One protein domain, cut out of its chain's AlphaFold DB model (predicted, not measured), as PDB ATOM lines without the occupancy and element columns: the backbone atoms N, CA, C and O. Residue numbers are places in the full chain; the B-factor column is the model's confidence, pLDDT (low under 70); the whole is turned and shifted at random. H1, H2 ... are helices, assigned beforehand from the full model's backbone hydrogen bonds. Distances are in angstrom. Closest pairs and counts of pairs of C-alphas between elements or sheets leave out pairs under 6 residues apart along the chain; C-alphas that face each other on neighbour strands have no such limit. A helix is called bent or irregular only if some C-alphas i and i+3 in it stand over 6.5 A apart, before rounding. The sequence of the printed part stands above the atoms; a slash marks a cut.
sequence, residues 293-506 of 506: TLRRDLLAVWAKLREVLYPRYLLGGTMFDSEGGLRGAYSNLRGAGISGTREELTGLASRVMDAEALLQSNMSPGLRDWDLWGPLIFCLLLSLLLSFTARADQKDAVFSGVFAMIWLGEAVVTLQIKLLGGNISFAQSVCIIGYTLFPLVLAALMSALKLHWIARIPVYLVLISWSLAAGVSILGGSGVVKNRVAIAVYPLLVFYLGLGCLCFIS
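Overview. This is residues 293 to 506 of the 506 residues of the protein "Yip1 domain protein" of Purpureocillium lilacinum (UniProt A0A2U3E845). The body is a bundle of six helices, H5 to H10, with H1 set crosswise on it, about perpendicular to H5, H7 and H9. The long bent helix H3 folds back on itself as an arm away from this body, with only its arm H3b near H9, and it makes much of the longest axis. The printed part has 214 residues with ten named helices, H1 to H10 in order along the chain, and no named strand; the class is all helix. It is compact, with a radius of gyration of the C-alphas of 18.8 A, and spans 60 by 44 by 39 A.

Arrangement. The longest helix, H3, residues 325 to 362, was assigned as one helix by its hydrogen bonds but is bent, with C-alphas 335 and 338 9.8 A apart. Its arms H3a, residues 325 to 335, and H3b, residues 338 to 362, touch only at the corner, only just, with 3 pairs of C-alphas within 8 A; they run opposite ways at a steep tilt of 37 degrees, only just past shallow. H3b has a kink of 34 degrees near residue 356. With residues 351 to 355 alone, H3b touches H2, residues 312 to 315; the closest C-alphas, of Leu 314 and Val 352, are 6.6 A apart. H3b is close to but not clearly touching H9, residues 453 to 473; the closest C-alphas, of Glu 356 and Ser 473, are 6.6 A apart. H9 forms a hairpin with H8, residues 438 to 448, at a shallow tilt of 15 degrees; the closest C-alphas are those of Pro 439 and Leu 463, 5.3 A. H9 also forms a hairpin with H10, residues 485 to 505, at a shallow tilt of 26 degrees; the closest C-alphas are those of Ile 464 and Gly 500, 6.0 A. H8 touches H5, residues 373 to 389, the same way at a shallow tilt of 21 degrees, with the C-alphas of Leu 382 and Val 441 closest at 5.0 A. H5 and H6, residues 392 to 419, form a hairpin at a steep tilt of 36 degrees, only just past shallow, with the C-alphas of Ser 387 and Lys 395 closest at 4.8 A. H7, residues 426 to 436, touches H6 opposite ways at a steep tilt of 53 degrees, with the C-alphas of Thr 414 and Val 430 closest at 5.8 A. H1, residues 293 to 309, touches H7 with residues 304 to 309 alone, about perpendicular at 78 degrees; the closest C-alphas, of Leu 305 and Tyr 435, are 5.4 A apart. H4, residues 365 to 368, is close to but not clearly touching H1, with the C-alphas of Lys 304 and Leu 367 closest at 6.9 A. Every O i to N i+4 pair is within hydrogen-bond range in H1, H3a, H5, H7 and H8; the counts are 16 of 21 in H3b, 22 of 24 in H6, 14 of 17 in H9 and 15 of 17 in H10, and H2 and H4 are too short for such a pair.

Along the chain. H1 begins at C-alpha 293 (36.696, -45.468, -39.406) and is 23.9 A long. H3b is 35.4 A long, from C-alpha 338 (40.802, -21.978, 7.501). H5 is 24.4 A, H6 41.1 A and H9 30.6 A long. H10 is 30.3 A long and ends at C-alpha 505 (11.553, -32.007, -15.639). H6 is irregular, with C-alphas 393 and 396 8.1 A apart, and H10 only just irregular, with C-alphas 488 and 491 6.7 A apart.

Size, cuts and confidence. The C-alphas farthest apart, of Gly 335 and Asp 393, are 60.0 A apart. The printed part has no cut and ends at Ser 506, the chain's last residue. The link from H9 to H10, 11 residues, is long. The mean pLDDT of the printed part is 74.5; 73 residues are under 70, namely 310 to 369, 421 to 423, 451 and 475 to 483.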
ATOM      1  N   THR A 293      37.191 -46.836 -39.164       82.62
ATOM      2  CA  THR A 293      36.696 -45.468 -39.406       82.62
ATOM      3  C   THR A 293      36.032 -44.893 -38.153       82.62
ATOM      4  O   THR A 293      36.500 -43.906 -37.586       82.62
ATOM      5  N   LEU A 294      34.990 -45.570 -37.645       81.06
ATOM      6  CA  LEU A 294      34.244 -45.127 -36.463       81.06
ATOM      7  C   LEU A 294      35.121 -45.053 -35.209       81.06
ATOM      8  O   LEU A 294      34.909 -44.179 -34.374       81.06
ATOM      9  N   ARG A 295      36.119 -45.934 -35.061       85.88
ATOM     10  CA  ARG A 295      37.093 -45.873 -33.963       85.88
ATOM     11  C   ARG A 295      37.990 -44.647 -34.088       85.88
ATOM     12  O   ARG A 295      38.210 -43.978 -33.081       85.88
ATOM     13  N   ARG A 296      38.501 -44.345 -35.284       82.00
ATOM     14  CA  ARG A 296      39.337 -43.164 -35.556       82.00
ATOM     15  C   ARG A 296      38.569 -41.875 -35.243       82.00
ATOM     16  O   ARG A 296      39.078 -41.041 -34.493       82.00
ATOM     17  N   ASP A 297      37.333 -41.762 -35.722       82.25
ATOM     18  CA  ASP A 297      36.478 -40.589 -35.503       82.25
ATOM     19  C   ASP A 297      36.030 -40.471 -34.033       82.25
ATOM     20  O   ASP A 297      36.170 -39.412 -33.422       82.25
ATOM     21  N   LEU A 298      35.608 -41.567 -33.388       81.00
ATOM     22  CA  LEU A 298      35.245 -41.562 -31.963       81.00
ATOM     23  C   LEU A 298      36.438 -41.227 -31.050       81.00
ATOM     24  O   LEU A 298      36.259 -40.567 -30.025       81.00
ATOM     25  N   LEU A 299      37.659 -41.643 -31.402       80.81
ATOM     26  CA  LEU A 299      38.875 -41.267 -30.673       80.81
ATOM     27  C   LEU A 299      39.243 -39.790 -30.879       80.81
ATOM     28  O   LEU A 299      39.706 -39.156 -29.927       80.81
ATOM     29  N   ALA A 300      38.998 -39.224 -32.065       79.56
ATOM     30  CA  ALA A 300      39.142 -37.790 -32.312       79.56
ATOM     31  C   ALA A 300      38.130 -36.983 -31.477       79.56
ATOM     32  O   ALA A 300      38.539 -36.124 -30.691       79.56
ATOM     33  N   VAL A 301      36.843 -37.344 -31.544       82.88
ATOM     34  CA  VAL A 301      35.746 -36.815 -30.710       82.88
ATOM     35  C   VAL A 301      36.072 -36.913 -29.216       82.88
ATOM     36  O   VAL A 301      35.886 -35.947 -28.479       82.88
ATOM     37  N   TRP A 302      36.611 -38.042 -28.747       80.38
ATOM     38  CA  TRP A 302      37.002 -38.229 -27.345       80.38
ATOM     39  C   TRP A 302      38.200 -37.360 -26.935       80.38
ATOM     40  O   TRP A 302      38.222 -36.812 -25.830       80.38
ATOM     41  N   ALA A 303      39.190 -37.187 -27.817       78.56
ATOM     42  CA  ALA A 303      40.318 -36.293 -27.570       78.56
ATOM     43  C   ALA A 303      39.862 -34.826 -27.469       78.56
ATOM     44  O   ALA A 303      40.242 -34.150 -26.510       78.56
ATOM     45  N   LYS A 304      38.998 -34.382 -28.395       75.88
ATOM     46  CA  LYS A 304      38.345 -33.059 -28.402       75.88
ATOM     47  C   LYS A 304      37.540 -32.835 -27.125       75.88
ATOM     48  O   LYS A 304      37.791 -31.874 -26.402       75.88
ATOM     49  N   LEU A 305      36.639 -33.769 -26.809       80.50
ATOM     50  CA  LEU A 305      35.816 -33.740 -25.605       80.50
ATOM     51  C   LEU A 305      36.676 -33.608 -24.347       80.50
ATOM     52  O   LEU A 305      36.396 -32.753 -23.518       80.50
ATOM     53  N   ARG A 306      37.727 -34.423 -24.192       77.75
ATOM     54  CA  ARG A 306      38.584 -34.363 -23.000       77.75
ATOM     55  C   ARG A 306      39.300 -33.019 -22.875       77.75
ATOM     56  O   ARG A 306      39.404 -32.518 -21.763       77.75
ATOM     57  N   GLU A 307      39.791 -32.455 -23.976       74.19
ATOM     58  CA  GLU A 307      40.490 -31.165 -23.973       74.19
ATOM     59  C   GLU A 307      39.552 -29.991 -23.641       74.19
ATOM     60  O   GLU A 307      39.924 -29.117 -22.860       74.19
ATOM     61  N   VAL A 308      38.319 -30.021 -24.153       70.81
ATOM     62  CA  VAL A 308      37.279 -29.008 -23.898       70.81
ATOM     63  C   VAL A 308      36.651 -29.141 -22.498       70.81
ATOM     64  O   VAL A 308      36.400 -28.143 -21.830       70.81
ATOM     65  N   LEU A 309      36.397 -30.367 -22.029       71.69
ATOM     66  CA  LEU A 309      35.741 -30.646 -20.742       71.69
ATOM     67  C   LEU A 309      36.693 -30.540 -19.542       71.69
ATOM     68  O   LEU A 309      36.266 -30.189 -18.440       71.69
ATOM     69  N   TYR A 310      37.964 -30.884 -19.760       62.19
ATOM     70  CA  TYR A 310      39.058 -30.809 -18.796       62.19
ATOM     71  C   TYR A 310      40.261 -30.119 -19.458       62.19
ATOM     72  O   TYR A 310      41.228 -30.799 -19.828       62.19
ATOM     73  N   PRO A 311      40.254 -28.774 -19.577       55.91
ATOM     74  CA  PRO A 311      41.456 -28.037 -19.947       55.91
ATOM     75  C   PRO A 311      42.571 -28.419 -18.969       55.91
ATOM     76  O   PRO A 311      42.503 -28.130 -17.771       55.91
ATOM     77  N   ARG A 312      43.600 -29.116 -19.471       48.00
ATOM     78  CA  ARG A 312      44.656 -29.723 -18.635       48.00
ATOM     79  C   ARG A 312      45.370 -28.712 -17.740       48.00
ATOM     80  O   ARG A 312      45.867 -29.077 -16.683       48.00
ATOM     81  N   TYR A 313      45.351 -27.449 -18.132       48.19
ATOM     82  CA  TYR A 313      45.948 -26.315 -17.435       48.19
ATOM     83  C   TYR A 313      45.212 -25.948 -16.128       48.19
ATOM     84  O   TYR A 313      45.826 -25.382 -15.229       48.19
ATOM     85  N   LEU A 314      43.936 -26.334 -15.976       46.16
ATOM     86  CA  LEU A 314      43.135 -26.098 -14.766       46.16
ATOM     87  C   LEU A 314      43.376 -27.164 -13.677       46.16
ATOM     88  O   LEU A 314      43.350 -26.840 -12.492       46.16
ATOM     89  N   LEU A 315      43.645 -28.422 -14.059       43.62
ATOM     90  CA  LEU A 315      43.803 -29.552 -13.120       43.62
ATOM     91  C   LEU A 315      45.247 -30.088 -12.998       43.62
ATOM     92  O   LEU A 315      45.616 -30.671 -11.977       43.62
ATOM     93  N   GLY A 316      46.079 -29.883 -14.022       42.12
ATOM     94  CA  GLY A 316      47.471 -30.347 -14.082       42.12
ATOM     95  C   GLY A 316      48.457 -29.497 -13.277       42.12
ATOM     96  O   GLY A 316      49.558 -29.954 -12.991       42.12
ATOM     97  N   GLY A 317      48.069 -28.287 -12.858       46.81
ATOM     98  CA  GLY A 317      48.955 -27.375 -12.128       46.81
ATOM     99  C   GLY A 317      49.233 -27.747 -10.664       46.81
ATOM    100  O   GLY A 317      50.202 -27.240 -10.102       46.81
ATOM    101  N   THR A 318      48.401 -28.581 -10.022       47.97
ATOM    102  CA  THR A 318      48.482 -28.802  -8.557       47.97
ATOM    103  C   THR A 318      48.169 -30.214  -8.045       47.97
ATOM    104  O   THR A 318      48.578 -30.516  -6.924       47.97
ATOM    105  N   MET A 319      47.473 -31.089  -8.790       43.38
ATOM    106  CA  MET A 319      46.984 -32.368  -8.227       43.38
ATOM    107  C   MET A 319      47.505 -33.666  -8.858       43.38
ATOM    108  O   MET A 319      47.692 -34.620  -8.104       43.38
ATOM    109  N   PHE A 320      47.717 -33.742 -10.179       41.31
ATOM    110  CA  PHE A 320      47.953 -35.036 -10.854       41.31
ATOM    111  C   PHE A 320      49.388 -35.292 -11.347       41.31
ATOM    112  O   PHE A 320      49.860 -36.411 -11.176       41.31
ATOM    113  N   ASP A 321      50.096 -34.295 -11.895       42.16
ATOM    114  CA  ASP A 321      51.457 -34.482 -12.449       42.16
ATOM    115  C   ASP A 321      52.598 -34.084 -11.487       42.16
ATOM    116  O   ASP A 321      53.771 -34.314 -11.770       42.16
ATOM    117  N   SER A 322      52.286 -33.512 -10.319       41.00
ATOM    118  CA  SER A 322      53.285 -33.312  -9.260       41.00
ATOM    119  C   SER A 322      53.430 -34.569  -8.404       41.00
ATOM    120  O   SER A 322      52.454 -35.031  -7.818       41.00
ATOM    121  N   GLU A 323      54.669 -35.031  -8.211       44.25
ATOM    122  CA  GLU A 323      55.050 -36.187  -7.372       44.25
ATOM    123  C   GLU A 323      54.580 -36.072  -5.900       44.25
ATOM    124  O   GLU A 323      54.521 -37.051  -5.155       44.25
ATOM    125  N   GLY A 324      54.186 -34.866  -5.479       48.72
ATOM    126  CA  GLY A 324      53.572 -34.583  -4.185       48.72
ATOM    127  C   GLY A 324      52.077 -34.243  -4.197       48.72
ATOM    128  O   GLY A 324      51.574 -33.959  -3.121       48.72
ATOM    129  N   GLY A 325      51.348 -34.244  -5.322       50.50
ATOM    130  CA  GLY A 325      50.037 -33.572  -5.472       50.50
ATOM    131  C   GLY A 325      49.026 -33.812  -4.336       50.50
ATOM    132  O   GLY A 325      48.540 -32.870  -3.710       50.50
ATOM    133  N   LEU A 326      48.778 -35.076  -3.980       47.12
ATOM    134  CA  LEU A 326      47.860 -35.437  -2.887       47.12
ATOM    135  C   LEU A 326      48.462 -35.161  -1.489       47.12
ATOM    136  O   LEU A 326      47.764 -34.739  -0.569       47.12
ATOM    137  N   ARG A 327      49.776 -35.351  -1.315       53.25
ATOM    138  CA  ARG A 327      50.483 -35.199  -0.026       53.25
ATOM    139  C   ARG A 327      50.736 -33.729   0.339       53.25
ATOM    140  O   ARG A 327      50.583 -33.355   1.499       53.25
ATOM    141  N   GLY A 328      51.071 -32.913  -0.658       57.03
ATOM    142  CA  GLY A 328      51.317 -31.476  -0.586       57.03
ATOM    143  C   GLY A 328      50.054 -30.699  -0.227       57.03
ATOM    144  O   GLY A 328      50.075 -29.905   0.714       57.03
ATOM    145  N   ALA A 329      48.933 -31.008  -0.890       56.25
ATOM    146  CA  ALA A 329      47.624 -30.448  -0.557       56.25
ATOM    147  C   ALA A 329      47.248 -30.708   0.914       56.25
ATOM    148  O   ALA A 329      46.874 -29.780   1.631       56.25
ATOM    149  N   TYR A 330      47.437 -31.939   1.408       52.88
ATOM    150  CA  TYR A 330      47.202 -32.273   2.818       52.88
ATOM    151  C   TYR A 330      48.154 -31.550   3.786       52.88
ATOM    152  O   TYR A 330      47.714 -31.140   4.861       52.88
ATOM    153  N   SER A 331      49.433 -31.355   3.438       59.84
ATOM    154  CA  SER A 331      50.347 -30.561   4.278       59.84
ATOM    155  C   SER A 331      50.000 -29.072   4.301       59.84
ATOM    156  O   SER A 331      50.101 -28.458   5.358       59.84
ATOM    157  N   ASN A 332      49.537 -28.505   3.184       61.25
ATOM    158  CA  ASN A 332      49.166 -27.092   3.091       61.25
ATOM    159  C   ASN A 332      47.855 -26.818   3.858       61.25
ATOM    160  O   ASN A 332      47.817 -25.965   4.744       61.25
ATOM    161  N   LEU A 333      46.828 -27.659   3.663       55.81
ATOM    162  CA  LEU A 333      45.582 -27.637   4.447       55.81
ATOM    163  C   LEU A 333      45.823 -27.779   5.961       55.81
ATOM    164  O   LEU A 333      45.179 -27.094   6.756       55.81
ATOM    165  N   ARG A 334      46.761 -28.645   6.375       62.25
ATOM    166  CA  ARG A 334      47.138 -28.817   7.789       62.25
ATOM    167  C   ARG A 334      48.005 -27.671   8.327       62.25
ATOM    168  O   ARG A 334      47.947 -27.412   9.525       62.25
ATOM    169  N   GLY A 335      48.805 -27.019   7.484       59.47
ATOM    170  CA  GLY A 335      49.723 -25.947   7.881       59.47
ATOM    171  C   GLY A 335      49.072 -24.564   7.971       59.47
ATOM    172  O   GLY A 335      49.380 -23.815   8.893       59.47
ATOM    173  N   ALA A 336      48.167 -24.232   7.047       59.34
ATOM    174  CA  ALA A 336      47.622 -22.878   6.898       59.34
ATOM    175  C   ALA A 336      46.155 -22.717   7.358       59.34
ATOM    176  O   ALA A 336      45.672 -21.589   7.505       59.34
ATOM    177  N   GLY A 337      45.446 -23.821   7.621       63.50
ATOM    178  CA  GLY A 337      44.109 -23.834   8.224       63.50
ATOM    179  C   GLY A 337      43.015 -23.124   7.409       63.50
ATOM    180  O   GLY A 337      43.099 -22.996   6.189       63.50
ATOM    181  N   ILE A 338      41.972 -22.652   8.107       53.62
ATOM    182  CA  ILE A 338      40.802 -21.978   7.501       53.62
ATOM    183  C   ILE A 338      41.190 -20.638   6.841       53.62
ATOM    184  O   ILE A 338      40.529 -20.201   5.899       53.62
ATOM    185  N   SER A 339      42.284 -20.012   7.285       58.06
ATOM    186  CA  SER A 339      42.969 -18.925   6.574       58.06
ATOM    187  C   SER A 339      43.437 -19.394   5.196       58.06
ATOM    188  O   SER A 339      42.807 -19.037   4.204       58.06
ATOM    189  N   GLY A 340      44.420 -20.301   5.137       56.72
ATOM    190  CA  GLY A 340      45.062 -20.720   3.887       56.72
ATOM    191  C   GLY A 340      44.109 -21.271   2.832       56.72
ATOM    192  O   GLY A 340      44.337 -21.068   1.644       56.72
ATOM    193  N   THR A 341      42.989 -21.886   3.229       56.19
ATOM    194  CA  THR A 341      41.946 -22.283   2.266       56.19
ATOM    195  C   THR A 341      41.385 -21.118   1.451       56.19
ATOM    196  O   THR A 341      40.944 -21.348   0.331       56.19
ATOM    197  N   ARG A 342      41.402 -19.883   1.966       57.09
ATOM    198  CA  ARG A 342      40.945 -18.673   1.265       57.09
ATOM    199  C   ARG A 342      42.019 -18.133   0.335       57.09
ATOM    200  O   ARG A 342      41.691 -17.782  -0.794       57.09
ATOM    201  N   GLU A 343      43.278 -18.116   0.762       61.03
ATOM    202  CA  GLU A 343      44.398 -17.725  -0.098       61.03
ATOM    203  C   GLU A 343      44.558 -18.712  -1.268       61.03
ATOM    204  O   GLU A 343      44.664 -18.278  -2.414       61.03
ATOM    205  N   GLU A 344      44.445 -20.021  -1.021       58.25
ATOM    206  CA  GLU A 344      44.446 -21.057  -2.063       58.25
ATOM    207  C   GLU A 344      43.217 -20.967  -2.981       58.25
ATOM    208  O   GLU A 344      43.380 -20.999  -4.197       58.25
ATOM    209  N   LEU A 345      41.993 -20.769  -2.462       55.47
ATOM    210  CA  LEU A 345      40.812 -20.530  -3.317       55.47
ATOM    211  C   LEU A 345      40.965 -19.266  -4.169       55.47
ATOM    212  O   LEU A 345      40.546 -19.258  -5.323       55.47
ATOM    213  N   THR A 346      41.577 -18.211  -3.626       59.34
ATOM    214  CA  THR A 346      41.804 -16.955  -4.353       59.34
ATOM    215  C   THR A 346      42.900 -17.120  -5.406       59.34
ATOM    216  O   THR A 346      42.746 -16.642  -6.527       59.34
ATOM    217  N   GLY A 347      43.970 -17.859  -5.101       56.81
ATOM    218  CA  GLY A 347      45.024 -18.216  -6.050       56.81
ATOM    219  C   GLY A 347      44.548 -19.174  -7.145       56.81
ATOM    220  O   GLY A 347      44.947 -19.034  -8.298       56.81
ATOM    221  N   LEU A 348      43.655 -20.111  -6.820       54.88
ATOM    222  CA  LEU A 348      43.021 -21.018  -7.775       54.88
ATOM    223  C   LEU A 348      42.036 -20.249  -8.666       54.88
ATOM    224  O   LEU A 348      42.125 -20.363  -9.883       54.88
ATOM    225  N   ALA A 349      41.189 -19.377  -8.106       48.94
ATOM    226  CA  ALA A 349      40.326 -18.484  -8.883       48.94
ATOM    227  C   ALA A 349      41.124 -17.512  -9.773       48.94
ATOM    228  O   ALA A 349      40.768 -17.309 -10.932       48.94
ATOM    229  N   SER A 350      42.239 -16.961  -9.277       52.12
ATOM    230  CA  SER A 350      43.138 -16.122 -10.076       52.12
ATOM    231  C   SER A 350      43.780 -16.913 -11.216       52.12
ATOM    232  O   SER A 350      43.858 -16.400 -12.324       52.12
ATOM    233  N   ARG A 351      44.192 -18.169 -10.985       55.22
ATOM    234  CA  ARG A 351      44.713 -19.052 -12.043       55.22
ATOM    235  C   ARG A 351      43.633 -19.500 -13.024       55.22
ATOM    236  O   ARG A 351      43.943 -19.635 -14.195       55.22
ATOM    237  N   VAL A 352      42.381 -19.672 -12.602       51.59
ATOM    238  CA  VAL A 352      41.246 -19.908 -13.515       51.59
ATOM    239  C   VAL A 352      40.999 -18.681 -14.399       51.59
ATOM    240  O   VAL A 352      40.755 -18.830 -15.588       51.59
ATOM    241  N   MET A 353      41.129 -17.469 -13.853       53.84
ATOM    242  CA  MET A 353      40.952 -16.222 -14.609       53.84
ATOM    243  C   MET A 353      42.154 -15.857 -15.507       53.84
ATOM    244  O   MET A 353      41.989 -15.084 -16.450       53.84
ATOM    245  N   ASP A 354      43.342 -16.410 -15.238       47.22
ATOM    246  CA  ASP A 354      44.588 -16.164 -15.989       47.22
ATOM    247  C   ASP A 354      44.968 -17.325 -16.938       47.22
ATOM    248  O   ASP A 354      45.627 -17.117 -17.955       47.22
ATOM    249  N   ALA A 355      44.456 -18.540 -16.703       43.88
ATOM    250  CA  ALA A 355      44.496 -19.643 -17.671       43.88
ATOM    251  C   ALA A 355      43.843 -19.248 -19.005       43.88
ATOM    252  O   ALA A 355      44.286 -19.689 -20.062       43.88
ATOM    253  N   GLU A 356      42.862 -18.348 -18.962       49.78
ATOM    254  CA  GLU A 356      42.220 -17.733 -20.122       49.78
ATOM    255  C   GLU A 356      43.223 -16.980 -21.033       49.78
ATOM    256  O   GLU A 356      43.078 -16.977 -22.255       49.78
ATOM    257  N   ALA A 357      44.283 -16.391 -20.457       48.44
ATOM    258  CA  ALA A 357      45.363 -15.718 -21.189       48.44
ATOM    259  C   ALA A 357      46.454 -16.686 -21.693       48.44
ATOM    260  O   ALA A 357      47.180 -16.365 -22.632       48.44
ATOM    261  N   LEU A 358      46.552 -17.889 -21.116       44.78
ATOM    262  CA  LEU A 358      47.428 -18.962 -21.610       44.78
ATOM    263  C   LEU A 358      46.738 -19.829 -22.679       44.78
ATOM    264  O   LEU A 358      47.387 -20.291 -23.614       44.78
ATOM    265  N   LEU A 359      45.412 -19.984 -22.621       48.62
ATOM    266  CA  LEU A 359      44.616 -20.577 -23.703       48.62
ATOM    267  C   LEU A 359      44.687 -19.737 -24.990       48.62
ATOM    268  O   LEU A 359      44.687 -20.300 -26.083       48.62
ATOM    269  N   GLN A 360      44.845 -18.411 -24.874       48.97
ATOM    270  CA  GLN A 360      45.059 -17.514 -26.017       48.97
ATOM    271  C   GLN A 360      46.302 -17.842 -26.857       48.97
ATOM    272  O   GLN A 360      46.294 -17.576 -28.059       48.97
ATOM    273  N   SER A 361      47.356 -18.420 -26.269       45.69
ATOM    274  CA  SER A 361      48.590 -18.757 -26.995       45.69
ATOM    275  C   SER A 361      48.663 -20.213 -27.461       45.69
ATOM    276  O   SER A 361      49.436 -20.506 -28.372       45.69
ATOM    277  N   ASN A 362      47.873 -21.122 -26.873       46.66
ATOM    278  CA  ASN A 362      47.994 -22.563 -27.116       46.66
ATOM    279  C   ASN A 362      46.648 -23.318 -27.164       46.66
ATOM    280  O   ASN A 362      46.545 -24.460 -26.711       46.66
ATOM    281  N   MET A 363      45.613 -22.700 -27.741       53.94
ATOM    282  CA  MET A 363      44.462 -23.425 -28.292       53.94
ATOM    283  C   MET A 363      45.000 -24.450 -29.301       53.94
ATOM    284  O   MET A 363      45.474 -24.062 -30.371       53.94
ATOM    285  N   SER A 364      44.994 -25.736 -28.925       54.94
ATOM    286  CA  SER A 364      45.661 -26.817 -29.663       54.94
ATOM    287  C   SER A 364      45.357 -26.746 -31.162       54.94
ATOM    288  O   SER A 364      44.200 -26.500 -31.522       54.94
ATOM    289  N   PRO A 365      46.334 -26.993 -32.060       55.50
ATOM    290  CA  PRO A 365      46.072 -27.000 -33.498       55.50
ATOM    291  C   PRO A 365      44.939 -27.970 -33.854       55.50
ATOM    292  O   PRO A 365      44.147 -27.674 -34.740       55.50
ATOM    293  N   GLY A 366      44.775 -29.048 -33.077       52.06
ATOM    294  CA  GLY A 366      43.640 -29.952 -33.204       52.06
ATOM    295  C   GLY A 366      42.279 -29.300 -32.938       52.06
ATOM    296  O   GLY A 366      41.310 -29.700 -33.563       52.06
ATOM    297  N   LEU A 367      42.151 -28.312 -32.045       55.53
ATOM    298  CA  LEU A 367      40.880 -27.603 -31.796       55.53
ATOM    299  C   LEU A 367      40.507 -26.606 -32.907       55.53
ATOM    300  O   LEU A 367      39.414 -26.040 -32.861       55.53
ATOM    301  N   ARG A 368      41.390 -26.389 -33.895       60.53
ATOM    302  CA  ARG A 368      41.061 -25.716 -35.162       60.53
ATOM    303  C   ARG A 368      40.527 -26.670 -36.228       60.53
ATOM    304  O   ARG A 368      39.907 -26.182 -37.163       60.53
ATOM    305  N   ASP A 369      40.722 -27.982 -36.088       68.44
ATOM    306  CA  ASP A 369      40.117 -28.976 -36.975       68.44
ATOM    307  C   ASP A 369      38.619 -29.110 -36.628       68.44
ATOM    308  O   ASP A 369      38.252 -29.301 -35.464       68.44
ATOM    309  N   TRP A 370      37.746 -28.960 -37.628       71.94
ATOM    310  CA  TRP A 370      36.298 -28.860 -37.432       71.94
ATOM    311  C   TRP A 370      35.667 -30.254 -37.501       71.94
ATOM    312  O   TRP A 370      35.702 -30.890 -38.551       71.94
ATOM    313  N   ASP A 371      35.048 -30.705 -36.411       75.19
ATOM    314  CA  ASP A 371      34.395 -32.016 -36.345       75.19
ATOM    315  C   ASP A 371      32.975 -31.898 -35.778       75.19
ATOM    316  O   ASP A 371      32.779 -31.756 -34.565       75.19
ATOM    317  N   LEU A 372      32.007 -31.966 -36.696       80.25
ATOM    318  CA  LEU A 372      30.565 -31.868 -36.456       80.25
ATOM    319  C   LEU A 372      29.943 -33.191 -35.968       80.25
ATOM    320  O   LEU A 372      28.816 -33.181 -35.471       80.25
ATOM    321  N   TRP A 373      30.656 -34.321 -36.067       83.19
ATOM    322  CA  TRP A 373      30.131 -35.629 -35.663       83.19
ATOM    323  C   TRP A 373      29.966 -35.720 -34.147       83.19
ATOM    324  O   TRP A 373      28.925 -36.175 -33.676       83.19
ATOM    325  N   GLY A 374      30.940 -35.231 -33.373       83.94
ATOM    326  CA  GLY A 374      30.864 -35.186 -31.908       83.94
ATOM    327  C   GLY A 374      29.603 -34.479 -31.377       83.94
ATOM    328  O   GLY A 374      28.805 -35.122 -30.692       83.94
ATOM    329  N   PRO A 375      29.370 -33.194 -31.714       85.69
ATOM    330  CA  PRO A 375      28.154 -32.451 -31.362       85.69
ATOM    331  C   PRO A 375      26.866 -33.186 -31.729       85.69
ATOM    332  O   PRO A 375      25.968 -33.323 -30.898       85.69
ATOM    333  N   LEU A 376      26.798 -33.721 -32.953       90.06
ATOM    334  CA  LEU A 376      25.643 -34.453 -33.464       90.06
ATOM    335  C   LEU A 376      25.371 -35.717 -32.630       90.06
ATOM    336  O   LEU A 376      24.227 -35.957 -32.240       90.06
ATOM    337  N   ILE A 377      26.413 -36.481 -32.285       90.31
ATOM    338  CA  ILE A 377      26.322 -37.674 -31.429       90.31
ATOM    339  C   ILE A 377      25.838 -37.306 -30.018       90.31
ATOM    340  O   ILE A 377      24.927 -37.958 -29.501       90.31
ATOM    341  N   PHE A 378      26.381 -36.254 -29.391       90.81
ATOM    342  CA  PHE A 378      25.943 -35.829 -28.053       90.81
ATOM    343  C   PHE A 378      24.516 -35.259 -28.054       90.81
ATOM    344  O   PHE A 378      23.753 -35.541 -27.129       90.81
ATOM    345  N   CYS A 379      24.123 -34.537 -29.106       91.38
ATOM    346  CA  CYS A 379      22.765 -34.032 -29.316       91.38
ATOM    347  C   CYS A 379      21.742 -35.174 -29.461       91.38
ATOM    348  O   CYS A 379      20.737 -35.206 -28.742       91.38
ATOM    349  N   LEU A 380      22.021 -36.164 -30.322       93.44
ATOM    350  CA  LEU A 380      21.174 -37.352 -30.479       93.44
ATOM    351  C   LEU A 380      21.083 -38.169 -29.185       93.44
ATOM    352  O   LEU A 380      19.990 -38.590 -28.811       93.44
ATOM    353  N   LEU A 381      22.200 -38.366 -28.477       93.50
ATOM    354  CA  LEU A 381      22.228 -39.128 -27.228       93.50
ATOM    355  C   LEU A 381      21.463 -38.415 -26.098       93.50
ATOM    356  O   LEU A 381      20.699 -39.064 -25.383       93.50
ATOM    357  N   LEU A 382      21.596 -37.090 -25.968       92.56
ATOM    358  CA  LEU A 382      20.812 -36.287 -25.022       92.56
ATOM    359  C   LEU A 382      19.310 -36.386 -25.323       92.56
ATOM    360  O   LEU A 382      18.511 -36.642 -24.421       92.56
ATOM    361  N   SER A 383      18.933 -36.245 -26.596       94.00
ATOM    362  CA  SER A 383      17.544 -36.368 -27.041       94.00
ATOM    363  C   SER A 383      16.958 -37.763 -26.775       94.00
ATOM    364  O   SER A 383      15.847 -37.889 -26.252       94.00
ATOM    365  N   LEU A 384      17.723 -38.823 -27.051       93.62
ATOM    366  CA  LEU A 384      17.318 -40.211 -26.826       93.62
ATOM    367  C   LEU A 384      17.102 -40.525 -25.334       93.62
ATOM    368  O   LEU A 384      16.098 -41.141 -24.975       93.62
ATOM    369  N   LEU A 385      17.996 -40.065 -24.452       92.88
ATOM    370  CA  LEU A 385      17.888 -40.275 -23.001       92.88
ATOM    371  C   LEU A 385      16.669 -39.560 -22.390       92.88
ATOM    372  O   LEU A 385      15.986 -40.122 -21.527       92.88
ATOM    373  N   LEU A 386      16.351 -38.354 -22.873       89.94
ATOM    374  CA  LEU A 386      15.122 -37.638 -22.513       89.94
ATOM    375  C   LEU A 386      13.878 -38.339 -23.084       89.94
ATOM    376  O   LEU A 386      12.891 -38.500 -22.371       89.94
ATOM    377  N   SER A 387      13.930 -38.836 -24.324       91.38
ATOM    378  CA  SER A 387      12.832 -39.587 -24.949       91.38
ATOM    379  C   SER A 387      12.487 -40.882 -24.193       91.38
ATOM    380  O   SER A 387      11.310 -41.165 -23.974       91.38
ATOM    381  N   PHE A 388      13.487 -41.625 -23.697       88.75
ATOM    382  CA  PHE A 388      13.280 -42.812 -22.850       88.75
ATOM    383  C   PHE A 388      12.742 -42.503 -21.444       88.75
ATOM    384  O   PHE A 388      12.150 -43.377 -20.808       88.75
ATOM    385  N   THR A 389      12.959 -41.286 -20.946       85.12
ATOM    386  CA  THR A 389      12.472 -40.849 -19.629       85.12
ATOM    387  C   THR A 389      11.083 -40.197 -19.729       85.12
ATOM    388  O   THR A 389      10.303 -40.216 -18.775       85.12
ATOM    389  N   ALA A 390      10.738 -39.665 -20.905       83.25
ATOM    390  CA  ALA A 390       9.416 -39.158 -21.239       83.25
ATOM    391  C   ALA A 390       8.341 -40.262 -21.280       83.25
ATOM    392  O   ALA A 390       8.602 -41.464 -21.233       83.25
ATOM    393  N   ARG A 391       7.076 -39.842 -21.371       81.56
ATOM    394  CA  ARG A 391       5.950 -40.769 -21.502       81.56
ATOM    395  C   ARG A 391       5.890 -41.347 -22.920       81.56
ATOM    396  O   ARG A 391       6.072 -40.609 -23.885       81.56
ATOM    397  N   ALA A 392       5.573 -42.639 -23.039       80.44
ATOM    398  CA  ALA A 392       5.532 -43.368 -24.310       80.44
ATOM    399  C   ALA A 392       4.689 -42.664 -25.393       80.44
ATOM    400  O   ALA A 392       5.133 -42.549 -26.530       80.44
ATOM    401  N   ASP A 393       3.529 -42.121 -25.016       86.19
ATOM    402  CA  ASP A 393       2.604 -41.357 -25.866       86.19
ATOM    403  C   ASP A 393       3.140 -39.987 -26.353       86.19
ATOM    404  O   ASP A 393       2.488 -39.328 -27.159       86.19
ATOM    405  N   GLN A 394       4.323 -39.546 -25.906       88.19
ATOM    406  CA  GLN A 394       4.950 -38.270 -26.303       88.19
ATOM    407  C   GLN A 394       6.433 -38.398 -26.707       88.19
ATOM    408  O   GLN A 394       7.059 -37.395 -27.060       88.19
ATOM    409  N   LYS A 395       6.999 -39.613 -26.689       90.50
ATOM    410  CA  LYS A 395       8.437 -39.881 -26.886       90.50
ATOM    411  C   LYS A 395       9.015 -39.280 -28.175       90.50
ATOM    412  O   LYS A 395      10.133 -38.768 -28.156       90.50
ATOM    413  N   ASP A 396       8.246 -39.290 -29.265       91.44
ATOM    414  CA  ASP A 396       8.696 -38.865 -30.599       91.44
ATOM    415  C   ASP A 396       8.679 -37.336 -30.751       91.44
ATOM    416  O   ASP A 396       9.567 -36.752 -31.377       91.44
ATOM    417  N   ALA A 397       7.709 -36.673 -30.111       89.94
ATOM    418  CA  ALA A 397       7.633 -35.216 -30.027       89.94
ATOM    419  C   ALA A 397       8.727 -34.648 -29.106       89.94
ATOM    420  O   ALA A 397       9.320 -33.617 -29.414       89.94
ATOM    421  N   VAL A 398       9.046 -35.349 -28.010       91.12
ATOM    422  CA  VAL A 398      10.203 -35.017 -27.165       91.12
ATOM    423  C   VAL A 398      11.507 -35.228 -27.937       91.12
ATOM    424  O   VAL A 398      12.328 -34.321 -27.963       91.12
ATOM    425  N   PHE A 399      11.687 -36.358 -28.627       92.38
ATOM    426  CA  PHE A 399      12.913 -36.638 -29.383       92.38
ATOM    427  C   PHE A 399      13.193 -35.589 -30.480       92.38
ATOM    428  O   PHE A 399      14.270 -34.991 -30.539       92.38
ATOM    429  N   SER A 400      12.203 -35.319 -31.333       93.38
ATOM    430  CA  SER A 400      12.331 -34.324 -32.408       93.38
ATOM    431  C   SER A 400      12.450 -32.891 -31.871       93.38
ATOM    432  O   SER A 400      13.295 -32.128 -32.341       93.38
ATOM    433  N   GLY A 401      11.669 -32.535 -30.844       92.12
ATOM    434  CA  GLY A 401      11.703 -31.215 -30.215       92.12
ATOM    435  C   GLY A 401      13.018 -30.912 -29.493       92.12
ATOM    436  O   GLY A 401      13.571 -29.830 -29.672       92.12
ATOM    437  N   VAL A 402      13.561 -31.860 -28.717       92.75
ATOM    438  CA  VAL A 402      14.854 -31.699 -28.021       92.75
ATOM    439  C   VAL A 402      15.987 -31.534 -29.034       92.75
ATOM    440  O   VAL A 402      16.784 -30.609 -28.901       92.75
ATOM    441  N   PHE A 403      16.024 -32.374 -30.073       92.62
ATOM    442  CA  PHE A 403      17.026 -32.294 -31.139       92.62
ATOM    443  C   PHE A 403      17.004 -30.930 -31.850       92.62
ATOM    444  O   PHE A 403      18.043 -30.280 -31.975       92.62
ATOM    445  N   ALA A 404      15.820 -30.454 -32.249       93.06
ATOM    446  CA  ALA A 404      15.664 -29.153 -32.900       93.06
ATOM    447  C   ALA A 404      16.035 -27.976 -31.976       93.06
ATOM    448  O   ALA A 404      16.685 -27.032 -32.419       93.06
ATOM    449  N   MET A 405      15.667 -28.036 -30.689       90.12
ATOM    450  CA  MET A 405      16.002 -26.999 -29.704       90.12
ATOM    451  C   MET A 405      17.505 -26.909 -29.413       90.12
ATOM    452  O   MET A 405      18.003 -25.805 -29.198       90.12
ATOM    453  N   ILE A 406      18.231 -28.035 -29.422       92.75
ATOM    454  CA  ILE A 406      19.694 -28.037 -29.281       92.75
ATOM    455  C   ILE A 406      20.324 -27.368 -30.505       92.75
ATOM    456  O   ILE A 406      20.990 -26.353 -30.337       92.75
ATOM    457  N   TRP A 407      20.039 -27.853 -31.720       90.81
ATOM    458  CA  TRP A 407      20.598 -27.295 -32.962       90.81
ATOM    459  C   TRP A 407      20.300 -25.801 -33.145       90.81
ATOM    460  O   TRP A 407      21.190 -25.027 -33.499       90.81
ATOM    461  N   LEU A 408      19.061 -25.372 -32.882       91.50
ATOM    462  CA  LEU A 408      18.679 -23.963 -32.978       91.50
ATOM    463  C   LEU A 408      19.364 -23.115 -31.897       91.50
ATOM    464  O   LEU A 408      19.859 -22.030 -32.196       91.50
ATOM    465  N   GLY A 409      19.420 -23.601 -30.654       90.62
ATOM    466  CA  GLY A 409      20.087 -22.901 -29.555       90.62
ATOM    467  C   GLY A 409      21.594 -22.766 -29.775       90.62
ATOM    468  O   GLY A 409      22.141 -21.681 -29.607       90.62
ATOM    469  N   GLU A 410      22.249 -23.831 -30.229       89.12
ATOM    470  CA  GLU A 410      23.673 -23.877 -30.562       89.12
ATOM    471  C   GLU A 410      24.009 -22.912 -31.713       89.12
ATOM    472  O   GLU A 410      24.943 -22.113 -31.598       89.12
ATOM    473  N   ALA A 411      23.193 -22.886 -32.775       89.19
ATOM    474  CA  ALA A 411      23.339 -21.941 -33.881       89.19
ATOM    475  C   ALA A 411      23.134 -20.475 -33.445       89.19
ATOM    476  O   ALA A 411      23.935 -19.613 -33.812       89.19
ATOM    477  N   VAL A 412      22.105 -20.184 -32.638       90.00
ATOM    478  CA  VAL A 412      21.815 -18.826 -32.137       90.00
ATOM    479  C   VAL A 412      22.907 -18.337 -31.184       90.00
ATOM    480  O   VAL A 412      23.419 -17.232 -31.366       90.00
ATOM    481  N   VAL A 413      23.314 -19.146 -30.200       87.56
ATOM    482  CA  VAL A 413      24.399 -18.801 -29.265       87.56
ATOM    483  C   VAL A 413      25.699 -18.558 -30.036       87.56
ATOM    484  O   VAL A 413      26.353 -17.537 -29.819       87.56
ATOM    485  N   THR A 414      26.033 -19.423 -31.000       86.25
ATOM    486  CA  THR A 414      27.241 -19.264 -31.824       86.25
ATOM    487  C   THR A 414      27.202 -18.001 -32.683       86.25
ATOM    488  O   THR A 414      28.187 -17.263 -32.729       86.25
ATOM    489  N   LEU A 415      26.074 -17.704 -33.338       85.62
ATOM    490  CA  LEU A 415      25.921 -16.490 -34.146       85.62
ATOM    491  C   LEU A 415      26.164 -15.228 -33.303       85.62
ATOM    492  O   LEU A 415      26.937 -14.361 -33.712       85.62
ATOM    493  N   GLN A 416      25.588 -15.164 -32.099       84.75
ATOM    494  CA  GLN A 416      25.793 -14.045 -31.173       84.75
ATOM    495  C   GLN A 416      27.264 -13.913 -30.743       84.75
ATOM    496  O   GLN A 416      27.791 -12.802 -30.703       84.75
ATOM    497  N   ILE A 417      27.959 -15.026 -30.487       78.12
ATOM    498  CA  ILE A 417      29.396 -15.032 -30.161       78.12
ATOM    499  C   ILE A 417      30.233 -14.470 -31.320       78.12
ATOM    500  O   ILE A 417      31.119 -13.643 -31.090       78.12
ATOM    501  N   LYS A 418      29.938 -14.852 -32.573       77.75
ATOM    502  CA  LYS A 418      30.651 -14.321 -33.748       77.75
ATOM    503  C   LYS A 418      30.432 -12.824 -33.941       77.75
ATOM    504  O   LYS A 418      31.391 -12.099 -34.196       77.75
ATOM    505  N   LEU A 419      29.188 -12.360 -33.804       76.38
ATOM    506  CA  LEU A 419      28.822 -10.948 -33.967       76.38
ATOM    507  C   LEU A 419      29.485 -10.030 -32.922       76.38
ATOM    508  O   LEU A 419      29.602  -8.829 -33.151       76.38
ATOM    509  N   LEU A 420      29.977 -10.586 -31.808       71.50
ATOM    510  CA  LEU A 420      30.772  -9.872 -30.804       71.50
ATOM    511  C   LEU A 420      32.276  -9.748 -31.147       71.50
ATOM    512  O   LEU A 420      33.024  -9.175 -30.353       71.50
ATOM    513  N   GLY A 421      32.715 -10.222 -32.321       60.34
ATOM    514  CA  GLY A 421      34.061  -9.977 -32.863       60.34
ATOM    515  C   GLY A 421      35.092 -11.085 -32.622       60.34
ATOM    516  O   GLY A 421      36.291 -10.827 -32.713       60.34
ATOM    517  N   GLY A 422      34.665 -12.312 -32.308       63.59
ATOM    518  CA  GLY A 422      35.579 -13.448 -32.151       63.59
ATOM    519  C   GLY A 422      36.181 -13.913 -33.485       63.59
ATOM    520  O   GLY A 422      35.445 -14.270 -34.404       63.59
ATOM    521  N   ASN A 423      37.514 -14.002 -33.569       62.47
ATOM    522  CA  ASN A 423      38.248 -14.510 -34.744       62.47
ATOM    523  C   ASN A 423      38.221 -16.057 -34.869       62.47
ATOM    524  O   ASN A 423      39.130 -16.670 -35.422       62.47
ATOM    525  N   ILE A 424      37.203 -16.704 -34.294       70.38
ATOM    526  CA  ILE A 424      36.994 -18.156 -34.330       70.38
ATOM    527  C   ILE A 424      35.954 -18.490 -35.402       70.38
ATOM    528  O   ILE A 424      35.039 -17.719 -35.700       70.38
ATOM    529  N   SER A 425      36.106 -19.655 -36.018       75.62
ATOM    530  CA  SER A 425      35.264 -20.120 -37.114       75.62
ATOM    531  C   SER A 425      33.845 -20.500 -36.653       75.62
ATOM    532  O   SER A 425      33.656 -20.865 -35.494       75.62
ATOM    533  N   PHE A 426      32.827 -20.427 -37.531       76.62
ATOM    534  CA  PHE A 426      31.424 -20.643 -37.115       76.62
ATOM    535  C   PHE A 426      31.190 -22.056 -36.594       76.62
ATOM    536  O   PHE A 426      31.003 -22.229 -35.395       76.62
ATOM    537  N   ALA A 427      31.265 -23.079 -37.448       79.25
ATOM    538  CA  ALA A 427      31.003 -24.426 -36.958       79.25
ATOM    539  C   ALA A 427      32.124 -24.960 -36.041       79.25
ATOM    540  O   ALA A 427      31.859 -25.861 -35.265       79.25
ATOM    541  N   GLN A 428      33.314 -24.349 -35.985       82.25
ATOM    542  CA  GLN A 428      34.280 -24.613 -34.905       82.25
ATOM    543  C   GLN A 428      33.720 -24.201 -33.526       82.25
ATOM    544  O   GLN A 428      33.832 -24.962 -32.566       82.25
ATOM    545  N   SER A 429      33.085 -23.026 -33.427       81.31
ATOM    546  CA  SER A 429      32.462 -22.555 -32.180       81.31
ATOM    547  C   SER A 429      31.140 -23.267 -31.862       81.31
ATOM    548  O   SER A 429      30.932 -23.576 -30.692       81.31
ATOM    549  N   VAL A 430      30.345 -23.658 -32.875       85.38
ATOM    550  CA  VAL A 430      29.272 -24.673 -32.727       85.38
ATOM    551  C   VAL A 430      29.863 -25.915 -32.065       85.38
ATOM    552  O   VAL A 430      29.502 -26.246 -30.943       85.38
ATOM    553  N   CYS A 431      30.865 -26.545 -32.690       86.56
ATOM    554  CA  CYS A 431      31.359 -27.839 -32.238       86.56
ATOM    555  C   CYS A 431      31.887 -27.807 -30.799       86.56
ATOM    556  O   CYS A 431      31.588 -28.706 -30.022       86.56
ATOM    557  N   ILE A 432      32.613 -26.755 -30.409       81.94
ATOM    558  CA  ILE A 432      33.062 -26.529 -29.023       81.94
ATOM    559  C   ILE A 432      31.880 -26.479 -28.034       81.94
ATOM    560  O   ILE A 432      31.947 -27.076 -26.954       81.94
ATOM    561  N   ILE A 433      30.788 -25.798 -28.392       86.12
ATOM    562  CA  ILE A 433      29.568 -25.732 -27.576       86.12
ATOM    563  C   ILE A 433      28.904 -27.119 -27.512       86.12
ATOM    564  O   ILE A 433      28.589 -27.586 -26.419       86.12
ATOM    565  N   GLY A 434      28.823 -27.845 -28.628       89.19
ATOM    566  CA  GLY A 434      28.396 -29.245 -28.663       89.19
ATOM    567  C   GLY A 434      29.230 -30.184 -27.776       89.19
ATOM    568  O   GLY A 434      28.669 -31.002 -27.047       89.19
ATOM    569  N   TYR A 435      30.561 -30.040 -27.744       87.88
ATOM    570  CA  TYR A 435      31.436 -30.805 -26.838       87.88
ATOM    571  C   TYR A 435      31.172 -30.476 -25.357       87.88
ATOM    572  O   TYR A 435      31.218 -31.370 -24.508       87.88
ATOM    573  N   THR A 436      30.832 -29.224 -25.027       88.94
ATOM    574  CA  THR A 436      30.489 -28.823 -23.648       88.94
ATOM    575  C   THR A 436      29.102 -29.290 -23.179       88.94
ATOM    576  O   THR A 436      28.843 -29.236 -21.974       88.94
ATOM    577  N   LEU A 437      28.262 -29.879 -24.047       89.31
ATOM    578  CA  LEU A 437      26.999 -30.542 -23.664       89.31
ATOM    579  C   LEU A 437      27.190 -31.854 -22.876       89.31
ATOM    580  O   LEU A 437      26.256 -32.305 -22.211       89.31
ATOM    581  N   PHE A 438      28.363 -32.494 -22.924       91.12
ATOM    582  CA  PHE A 438      28.576 -33.832 -22.346       91.12
ATOM    583  C   PHE A 438      28.154 -34.003 -20.863       91.12
ATOM    584  O   PHE A 438      27.553 -35.033 -20.543       91.12
ATOM    585  N   PRO A 439      28.358 -33.042 -19.935       90.75
ATOM    586  CA  PRO A 439      27.862 -33.172 -18.560       90.75
ATOM    587  C   PRO A 439      26.331 -33.209 -18.463       90.75
ATOM    588  O   PRO A 439      25.796 -33.823 -17.541       90.75
ATOM    589  N   LEU A 440      25.613 -32.604 -19.418       91.44
ATOM    590  CA  LEU A 440      24.154 -32.706 -19.513       91.44
ATOM    591  C   LEU A 440      23.714 -34.067 -20.060       91.44
ATOM    592  O   LEU A 440      22.734 -34.620 -19.570       91.44
ATOM    593  N   VAL A 441      24.472 -34.660 -20.992       92.88
ATOM    594  CA  VAL A 441      24.279 -36.064 -21.405       92.88
ATOM    595  C   VAL A 441      24.416 -36.993 -20.191       92.88
ATOM    596  O   VAL A 441      23.584 -37.876 -19.984       92.88
ATOM    597  N   LEU A 442      25.415 -36.756 -19.334       90.25
ATOM    598  CA  LEU A 442      25.604 -37.512 -18.092       90.25
ATOM    599  C   LEU A 442      24.477 -37.266 -17.068       90.25
ATOM    600  O   LEU A 442      24.046 -38.207 -16.399       90.25
ATOM    601  N   ALA A 443      23.944 -36.042 -16.976       89.44
ATOM    602  CA  ALA A 443      22.771 -35.737 -16.151       89.44
ATOM    603  C   ALA A 443      21.512 -36.470 -16.656       89.44
ATOM    604  O   ALA A 443      20.792 -37.077 -15.864       89.44
ATOM    605  N   ALA A 444      21.277 -36.488 -17.971       89.81
ATOM    606  CA  ALA A 444      20.188 -37.239 -18.595       89.81
ATOM    607  C   ALA A 444      20.334 -38.759 -18.387       89.81
ATOM    608  O   ALA A 444      19.355 -39.437 -18.071       89.81
ATOM    609  N   LEU A 445      21.559 -39.291 -18.459       90.38
ATOM    610  CA  LEU A 445      21.851 -40.695 -18.157       90.38
ATOM    611  C   LEU A 445      21.558 -41.024 -16.682       90.38
ATOM    612  O   LEU A 445      20.923 -42.038 -16.389       90.38
ATOM    613  N   MET A 446      21.926 -40.139 -15.750       84.25
ATOM    614  CA  MET A 446      21.516 -40.250 -14.343       84.25
ATOM    615  C   MET A 446      19.993 -40.166 -14.143       84.25
ATOM    616  O   MET A 446      19.489 -40.747 -13.177       84.25
ATOM    617  N   SER A 447      19.255 -39.501 -15.040       83.25
ATOM    618  CA  SER A 447      17.787 -39.499 -15.015       83.25
ATOM    619  C   SER A 447      17.225 -40.890 -15.300       83.25
ATOM    620  O   SER A 447      16.470 -41.435 -14.488       83.25
ATOM    621  N   ALA A 448      17.670 -41.499 -16.403       84.19
ATOM    622  CA  ALA A 448      17.246 -42.830 -16.832       84.19
ATOM    623  C   ALA A 448      17.536 -43.915 -15.773       84.19
ATOM    624  O   ALA A 448      16.746 -44.844 -15.598       84.19
ATOM    625  N   LEU A 449      18.623 -43.756 -15.005       82.62
ATOM    626  CA  LEU A 449      19.016 -44.642 -13.900       82.62
ATOM    627  C   LEU A 449      18.164 -44.499 -12.617       82.62
ATOM    628  O   LEU A 449      18.396 -45.233 -11.657       82.62
ATOM    629  N   LYS A 450      17.167 -43.597 -12.580       74.88
ATOM    630  CA  LYS A 450      16.151 -43.471 -11.504       74.88
ATOM    631  C   LYS A 450      16.725 -43.359 -10.080       74.88
ATOM    632  O   LYS A 450      16.176 -43.908  -9.123       74.88
ATOM    633  N   LEU A 451      17.816 -42.609  -9.925       67.88
ATOM    634  CA  LEU A 451      18.448 -42.374  -8.624       67.88
ATOM    635  C   LEU A 451      17.543 -41.557  -7.671       67.88
ATOM    636  O   LEU A 451      16.724 -40.743  -8.101       67.88
ATOM    637  N   HIS A 452      17.719 -41.749  -6.359       75.81
ATOM    638  CA  HIS A 452      16.941 -41.082  -5.309       75.81
ATOM    639  C   HIS A 452      16.931 -39.545  -5.453       75.81
ATOM    640  O   HIS A 452      17.979 -38.895  -5.488       75.81
ATOM    641  N   TRP A 453      15.728 -38.958  -5.466       75.00
ATOM    642  CA  TRP A 453      15.480 -37.548  -5.813       75.00
ATOM    643  C   TRP A 453      16.282 -36.520  -4.995       75.00
ATOM    644  O   TRP A 453      16.678 -35.487  -5.532       75.00
ATOM    645  N   ILE A 454      16.576 -36.823  -3.727       77.75
ATOM    646  CA  ILE A 454      17.354 -35.965  -2.814       77.75
ATOM    647  C   ILE A 454      18.803 -35.790  -3.301       77.75
ATOM    648  O   ILE A 454      19.340 -34.688  -3.241       77.75
ATOM    649  N   ALA A 455      19.424 -36.852  -3.828       76.44
ATOM    650  CA  ALA A 455      20.787 -36.806  -4.364       76.44
ATOM    651  C   ALA A 455      20.841 -36.242  -5.796       76.44
ATOM    652  O   ALA A 455      21.851 -35.673  -6.205       76.44
ATOM    653  N   ARG A 456      19.746 -36.366  -6.557       78.44
ATOM    654  CA  ARG A 456      19.644 -35.919  -7.956       78.44
ATOM    655  C   ARG A 456      19.781 -34.398  -8.109       78.44
ATOM    656  O   ARG A 456      20.511 -33.947  -8.986       78.44
ATOM    657  N   ILE A 457      19.128 -33.614  -7.245       84.88
ATOM    658  CA  ILE A 457      19.128 -32.138  -7.311       84.88
ATOM    659  C   ILE A 457      20.550 -31.533  -7.258       84.88
ATOM    660  O   ILE A 457      20.907 -30.822  -8.199       84.88
ATOM    661  N   PRO A 458      21.387 -31.789  -6.227       87.06
ATOM    662  CA  PRO A 458      22.717 -31.183  -6.152       87.06
ATOM    663  C   PRO A 458      23.643 -31.649  -7.281       87.06
ATOM    664  O   PRO A 458      24.398 -30.835  -7.806       87.06
ATOM    665  N   VAL A 459      23.566 -32.917  -7.707       86.56
ATOM    666  CA  VAL A 459      24.412 -33.418  -8.804       86.56
ATOM    667  C   VAL A 459      24.050 -32.759 -10.136       86.56
ATOM    668  O   VAL A 459      24.947 -32.396 -10.891       86.56
ATOM    669  N   TYR A 460      22.764 -32.521 -10.411       87.56
ATOM    670  CA  TYR A 460      22.354 -31.807 -11.626       87.56
ATOM    671  C   TYR A 460      22.844 -30.359 -11.620       87.56
ATOM    672  O   TYR A 460      23.367 -29.903 -12.632       87.56
ATOM    673  N   LEU A 461      22.747 -29.655 -10.486       88.44
ATOM    674  CA  LEU A 461      23.297 -28.301 -10.364       88.44
ATOM    675  C   LEU A 461      24.812 -28.287 -10.618       88.44
ATOM    676  O   LEU A 461      25.277 -27.458 -11.392       88.44
ATOM    677  N   VAL A 462      25.567 -29.241 -10.059       88.75
ATOM    678  CA  VAL A 462      27.014 -29.371 -10.315       88.75
ATOM    679  C   VAL A 462      27.315 -29.657 -11.792       88.75
ATOM    680  O   VAL A 462      28.206 -29.022 -12.347       88.75
ATOM    681  N   LEU A 463      26.574 -30.552 -12.455       88.56
ATOM    682  CA  LEU A 463      26.784 -30.875 -13.875       88.56
ATOM    683  C   LEU A 463      26.427 -29.704 -14.809       88.56
ATOM    684  O   LEU A 463      27.175 -29.426 -15.746       88.56
ATOM    685  N   ILE A 464      25.340 -28.976 -14.527       88.06
ATOM    686  CA  ILE A 464      24.964 -27.754 -15.257       88.06
ATOM    687  C   ILE A 464      26.029 -26.669 -15.045       88.06
ATOM    688  O   ILE A 464      26.480 -26.062 -16.012       88.06
ATOM    689  N   SER A 465      26.485 -26.452 -13.805       87.62
ATOM    690  CA  SER A 465      27.556 -25.495 -13.503       87.62
ATOM    691  C   SER A 465      28.897 -25.878 -14.137       87.62
ATOM    692  O   SER A 465      29.611 -24.983 -14.578       87.62
ATOM    693  N   TRP A 466      29.229 -27.169 -14.240       88.31
ATOM    694  CA  TRP A 466      30.429 -27.643 -14.942       88.31
ATOM    695  C   TRP A 466      30.354 -27.343 -16.441       88.31
ATOM    696  O   TRP A 466      31.279 -26.773 -17.014       88.31
ATOM    697  N   SER A 467      29.235 -27.710 -17.068       89.38
ATOM    698  CA  SER A 467      28.962 -27.490 -18.492       89.38
ATOM    699  C   SER A 467      29.003 -25.996 -18.847       89.38
ATOM    700  O   SER A 467      29.701 -25.595 -19.779       89.38
ATOM    701  N   LEU A 468      28.377 -25.157 -18.013       86.94
ATOM    702  CA  LEU A 468      28.430 -23.698 -18.098       86.94
ATOM    703  C   LEU A 468      29.859 -23.150 -17.928       86.94
ATOM    704  O   LEU A 468      30.287 -22.325 -18.729       86.94
ATOM    705  N   ALA A 469      30.615 -23.604 -16.922       83.94
ATOM    706  CA  ALA A 469      31.980 -23.131 -16.678       83.94
ATOM    707  C   ALA A 469      32.935 -23.478 -17.833       83.94
ATOM    708  O   ALA A 469      33.695 -22.616 -18.276       83.94
ATOM    709  N   ALA A 470      32.852 -24.703 -18.364       83.56
ATOM    710  CA  ALA A 470      33.621 -25.120 -19.533       83.56
ATOM    711  C   ALA A 470      33.253 -24.288 -20.774       83.56
ATOM    712  O   ALA A 470      34.140 -23.790 -21.463       83.56
ATOM    713  N   GLY A 471      31.957 -24.054 -21.018       82.88
ATOM    714  CA  GLY A 471      31.493 -23.211 -22.125       82.88
ATOM    715  C   GLY A 471      31.976 -21.758 -22.029       82.88
ATOM    716  O   GLY A 471      32.313 -21.156 -23.043       82.88
ATOM    717  N   VAL A 472      32.065 -21.195 -20.820       80.88
ATOM    718  CA  VAL A 472      32.555 -19.822 -20.604       80.88
ATOM    719  C   VAL A 472      34.076 -19.705 -20.785       80.88
ATOM    720  O   VAL A 472      34.514 -18.735 -21.401       80.88
ATOM    721  N   SER A 473      34.871 -20.683 -20.330       76.00
ATOM    722  CA  SER A 473      36.352 -20.638 -20.380       76.00
ATOM    723  C   SER A 473      36.964 -20.876 -21.775       76.00
ATOM    724  O   SER A 473      38.175 -20.782 -21.962       76.00
ATOM    725  N   ILE A 474      36.149 -21.162 -22.796       71.25
ATOM    726  CA  ILE A 474      36.601 -21.093 -24.200       71.25
ATOM    727  C   ILE A 474      36.272 -19.723 -24.833       71.25
ATOM    728  O   ILE A 474      36.869 -19.335 -25.838       71.25
ATOM    729  N   LEU A 475      35.357 -18.943 -24.244       69.25
ATOM    730  CA  LEU A 475      34.859 -17.692 -24.827       69.25
ATOM    731  C   LEU A 475      35.607 -16.436 -24.374       69.25
ATOM    732  O   LEU A 475      35.750 -15.514 -25.179       69.25
ATOM    733  N   GLY A 476      36.132 -16.386 -23.147       65.56
ATOM    734  CA  GLY A 476      37.092 -15.340 -22.778       65.56
ATOM    735  C   GLY A 476      38.404 -15.513 -23.553       65.56
ATOM    736  O   GLY A 476      38.930 -14.545 -24.111       65.56
ATOM    737  N   GLY A 477      38.857 -16.763 -23.696       60.62
ATOM    738  CA  GLY A 477      40.039 -17.148 -24.469       60.62
ATOM    739  C   GLY A 477      39.961 -16.732 -25.941       60.62
ATOM    740  O   GLY A 477      40.965 -16.333 -26.523       60.62
ATOM    741  N   SER A 478      38.761 -16.687 -26.533       58.25
ATOM    742  CA  SER A 478      38.544 -16.215 -27.912       58.25
ATOM    743  C   SER A 478      38.844 -14.719 -28.146       58.25
ATOM    744  O   SER A 478      38.690 -14.242 -29.273       58.25
ATOM    745  N   GLY A 479      39.236 -13.953 -27.120       51.97
ATOM    746  CA  GLY A 479      39.574 -12.532 -27.257       51.97
ATOM    747  C   GLY A 479      38.374 -11.586 -27.205       51.97
ATOM    748  O   GLY A 479      38.500 -10.420 -27.580       51.97
ATOM    749  N   VAL A 480      37.218 -12.047 -26.707       59.00
ATOM    750  CA  VAL A 480      36.086 -11.162 -26.397       59.00
ATOM    751  C   VAL A 480      36.564 -10.075 -25.433       59.00
ATOM    752  O   VAL A 480      37.106 -10.364 -24.364       59.00
ATOM    753  N   VAL A 481      36.366  -8.808 -25.813       50.88
ATOM    754  CA  VAL A 481      36.827  -7.641 -25.046       50.88
ATOM    755  C   VAL A 481      36.408  -7.782 -23.581       50.88
ATOM    756  O   VAL A 481      35.219  -7.926 -23.297       50.88
ATOM    757  N   LYS A 482      37.365  -7.687 -22.644       61.97
ATOM    758  CA  LYS A 482      37.157  -7.956 -21.202       61.97
ATOM    759  C   LYS A 482      35.972  -7.179 -20.591       61.97
ATOM    760  O   LYS A 482      35.302  -7.677 -19.696       61.97
ATOM    761  N   ASN A 483      35.646  -6.007 -21.145       66.19
ATOM    762  CA  ASN A 483      34.504  -5.154 -20.776       66.19
ATOM    763  C   ASN A 483      33.131  -5.585 -21.365       66.19
ATOM    764  O   ASN A 483      32.133  -4.890 -21.186       66.19
ATOM    765  N   ARG A 484      33.055  -6.681 -22.134       71.44
ATOM    766  CA  ARG A 484      31.825  -7.188 -22.783       71.44
ATOM    767  C   ARG A 484      31.591  -8.694 -22.612       71.44
ATOM    768  O   ARG A 484      30.538  -9.171 -23.025       71.44
ATOM    769  N   VAL A 485      32.498  -9.429 -21.959       70.31
ATOM    770  CA  VAL A 485      32.380 -10.888 -21.728       70.31
ATOM    771  C   VAL A 485      31.026 -11.266 -21.112       70.31
ATOM    772  O   VAL A 485      30.374 -12.182 -21.598       70.31
ATOM    773  N   ALA A 486      30.532 -10.506 -20.128       75.56
ATOM    774  CA  ALA A 486      29.227 -10.753 -19.503       75.56
ATOM    775  C   ALA A 486      28.034 -10.739 -20.489       75.56
ATOM    776  O   ALA A 486      27.040 -11.421 -20.252       75.56
ATOM    777  N   ILE A 487      28.136 -10.006 -21.605       81.31
ATOM    778  CA  ILE A 487      27.109  -9.962 -22.659       81.31
ATOM    779  C   ILE A 487      27.166 -11.239 -23.513       81.31
ATOM    780  O   ILE A 487      26.122 -11.791 -23.846       81.31
ATOM    781  N   ALA A 488      28.367 -11.752 -23.810       76.00
ATOM    782  CA  ALA A 488      28.557 -13.024 -24.517       76.00
ATOM    783  C   ALA A 488      28.125 -14.242 -23.676       76.00
ATOM    784  O   ALA A 488      27.559 -15.197 -24.202       76.00
ATOM    785  N   VAL A 489      28.352 -14.194 -22.358       82.81
ATOM    786  CA  VAL A 489      27.970 -15.264 -21.419       82.81
ATOM    787  C   VAL A 489      26.449 -15.375 -21.254       82.81
ATOM    788  O   VAL A 489      25.945 -16.469 -21.009       82.81
ATOM    789  N   TYR A 490      25.698 -14.280 -21.415       87.44
ATOM    790  CA  TYR A 490      24.248 -14.260 -21.198       87.44
ATOM    791  C   TYR A 490      23.444 -15.285 -22.036       87.44
ATOM    792  O   TYR A 490      22.764 -16.117 -21.427       87.44
ATOM    793  N   PRO A 491      23.503 -15.303 -23.387       87.69
ATOM    794  CA  PRO A 491      22.744 -16.271 -24.186       87.69
ATOM    795  C   PRO A 491      23.180 -17.720 -23.921       87.69
ATOM    796  O   PRO A 491      22.340 -18.619 -23.891       87.69
ATOM    797  N   LEU A 492      24.472 -17.946 -23.654       87.62
ATOM    798  CA  LEU A 492      25.002 -19.263 -23.304       87.62
ATOM    799  C   LEU A 492      24.453 -19.752 -21.950       87.62
ATOM    800  O   LEU A 492      24.040 -20.904 -21.835       87.62
ATOM    801  N   LEU A 493      24.365 -18.878 -20.942       89.62
ATOM    802  CA  LEU A 493      23.750 -19.200 -19.649       89.62
ATOM    803  C   LEU A 493      22.268 -19.568 -19.808       89.62
ATOM    804  O   LEU A 493      21.820 -20.539 -19.201       89.62
ATOM    805  N   VAL A 494      21.519 -18.839 -20.643       90.81
ATOM    806  CA  VAL A 494      20.106 -19.146 -20.939       90.81
ATOM    807  C   VAL A 494      19.962 -20.519 -21.610       90.81
ATOM    808  O   VAL A 494      19.102 -21.300 -21.203       90.81
ATOM    809  N   PHE A 495      20.826 -20.849 -22.574       91.44
ATOM    810  CA  PHE A 495      20.850 -22.153 -23.249       91.44
ATOM    811  C   PHE A 495      21.126 -23.310 -22.270       91.44
ATOM    812  O   PHE A 495      20.315 -24.234 -22.161       91.44
ATOM    813  N   TYR A 496      22.203 -23.225 -21.482       91.44
ATOM    814  CA  TYR A 496      22.560 -24.266 -20.511       91.44
ATOM    815  C   TYR A 496      21.544 -24.409 -19.370       91.44
ATOM    816  O   TYR A 496      21.244 -25.529 -18.951       91.44
ATOM    817  N   LEU A 497      20.952 -23.307 -18.899       91.44
ATOM    818  CA  LEU A 497      19.877 -23.346 -17.905       91.44
ATOM    819  C   LEU A 497      18.587 -23.952 -18.482       91.44
ATOM    820  O   LEU A 497      17.896 -24.692 -17.781       91.44
ATOM    821  N   GLY A 498      18.282 -23.690 -19.757       90.88
ATOM    822  CA  GLY A 498      17.162 -24.295 -20.478       90.88
ATOM    823  C   GLY A 498      17.294 -25.815 -20.584       90.88
ATOM    824  O   GLY A 498      16.395 -26.541 -20.155       90.88
ATOM    825  N   LEU A 499      18.438 -26.309 -21.067       90.75
ATOM    826  CA  LEU A 499      18.714 -27.750 -21.147       90.75
ATOM    827  C   LEU A 499      18.807 -28.407 -19.758       90.75
ATOM    828  O   LEU A 499      18.321 -29.522 -19.568       90.75
ATOM    829  N   GLY A 500      19.348 -27.710 -18.755       90.12
ATOM    830  CA  GLY A 500      19.356 -28.168 -17.363       90.12
ATOM    831  C   GLY A 500      17.951 -28.308 -16.761       90.12
ATOM    832  O   GLY A 500      17.647 -29.305 -16.107       90.12
ATOM    833  N   CYS A 501      17.060 -27.352 -17.039       88.94
ATOM    834  CA  CYS A 501      15.641 -27.417 -16.672       88.94
ATOM    835  C   CYS A 501      14.928 -28.588 -17.374       88.94
ATOM    836  O   CYS A 501      14.140 -29.305 -16.753       88.94
ATOM    837  N   LEU A 502      15.267 -28.836 -18.643       88.81
ATOM    838  CA  LEU A 502      14.754 -29.948 -19.445       88.81
ATOM    839  C   LEU A 502      15.211 -31.321 -18.914       88.81
ATOM    840  O   LEU A 502      14.418 -32.257 -18.855       88.81
ATOM    841  N   CYS A 503      16.449 -31.424 -18.422       87.69
ATOM    842  CA  CYS A 503      16.928 -32.607 -17.698       87.69
ATOM    843  C   CYS A 503      16.259 -32.760 -16.318       87.69
ATOM    844  O   CYS A 503      16.097 -33.875 -15.828       87.69
ATOM    845  N   PHE A 504      15.867 -31.660 -15.665       86.00
ATOM    846  CA  PHE A 504      15.204 -31.696 -14.358       86.00
ATOM    847  C   PHE A 504      13.728 -32.123 -14.435       86.00
ATOM    848  O   PHE A 504      13.286 -32.885 -13.573       86.00
ATOM    849  N   ILE A 505      12.975 -31.657 -15.441       85.00
ATOM    850  CA  ILE A 505      11.553 -32.007 -15.639       85.00
ATOM    851  C   ILE A 505      11.349 -33.453 -16.128       85.00
ATOM    852  O   ILE A 505      10.277 -34.010 -15.882       85.00
ATOM    853  N   SER A 506      12.354 -34.029 -16.802       80.44
ATOM    854  CA  SER A 506      12.360 -35.397 -17.341       80.44
ATOM    855  C   SER A 506      12.770 -36.417 -16.279       80.44
ATOM    856  O   SER A 506      11.872 -37.092 -15.741       80.44
TER     857      SER A 506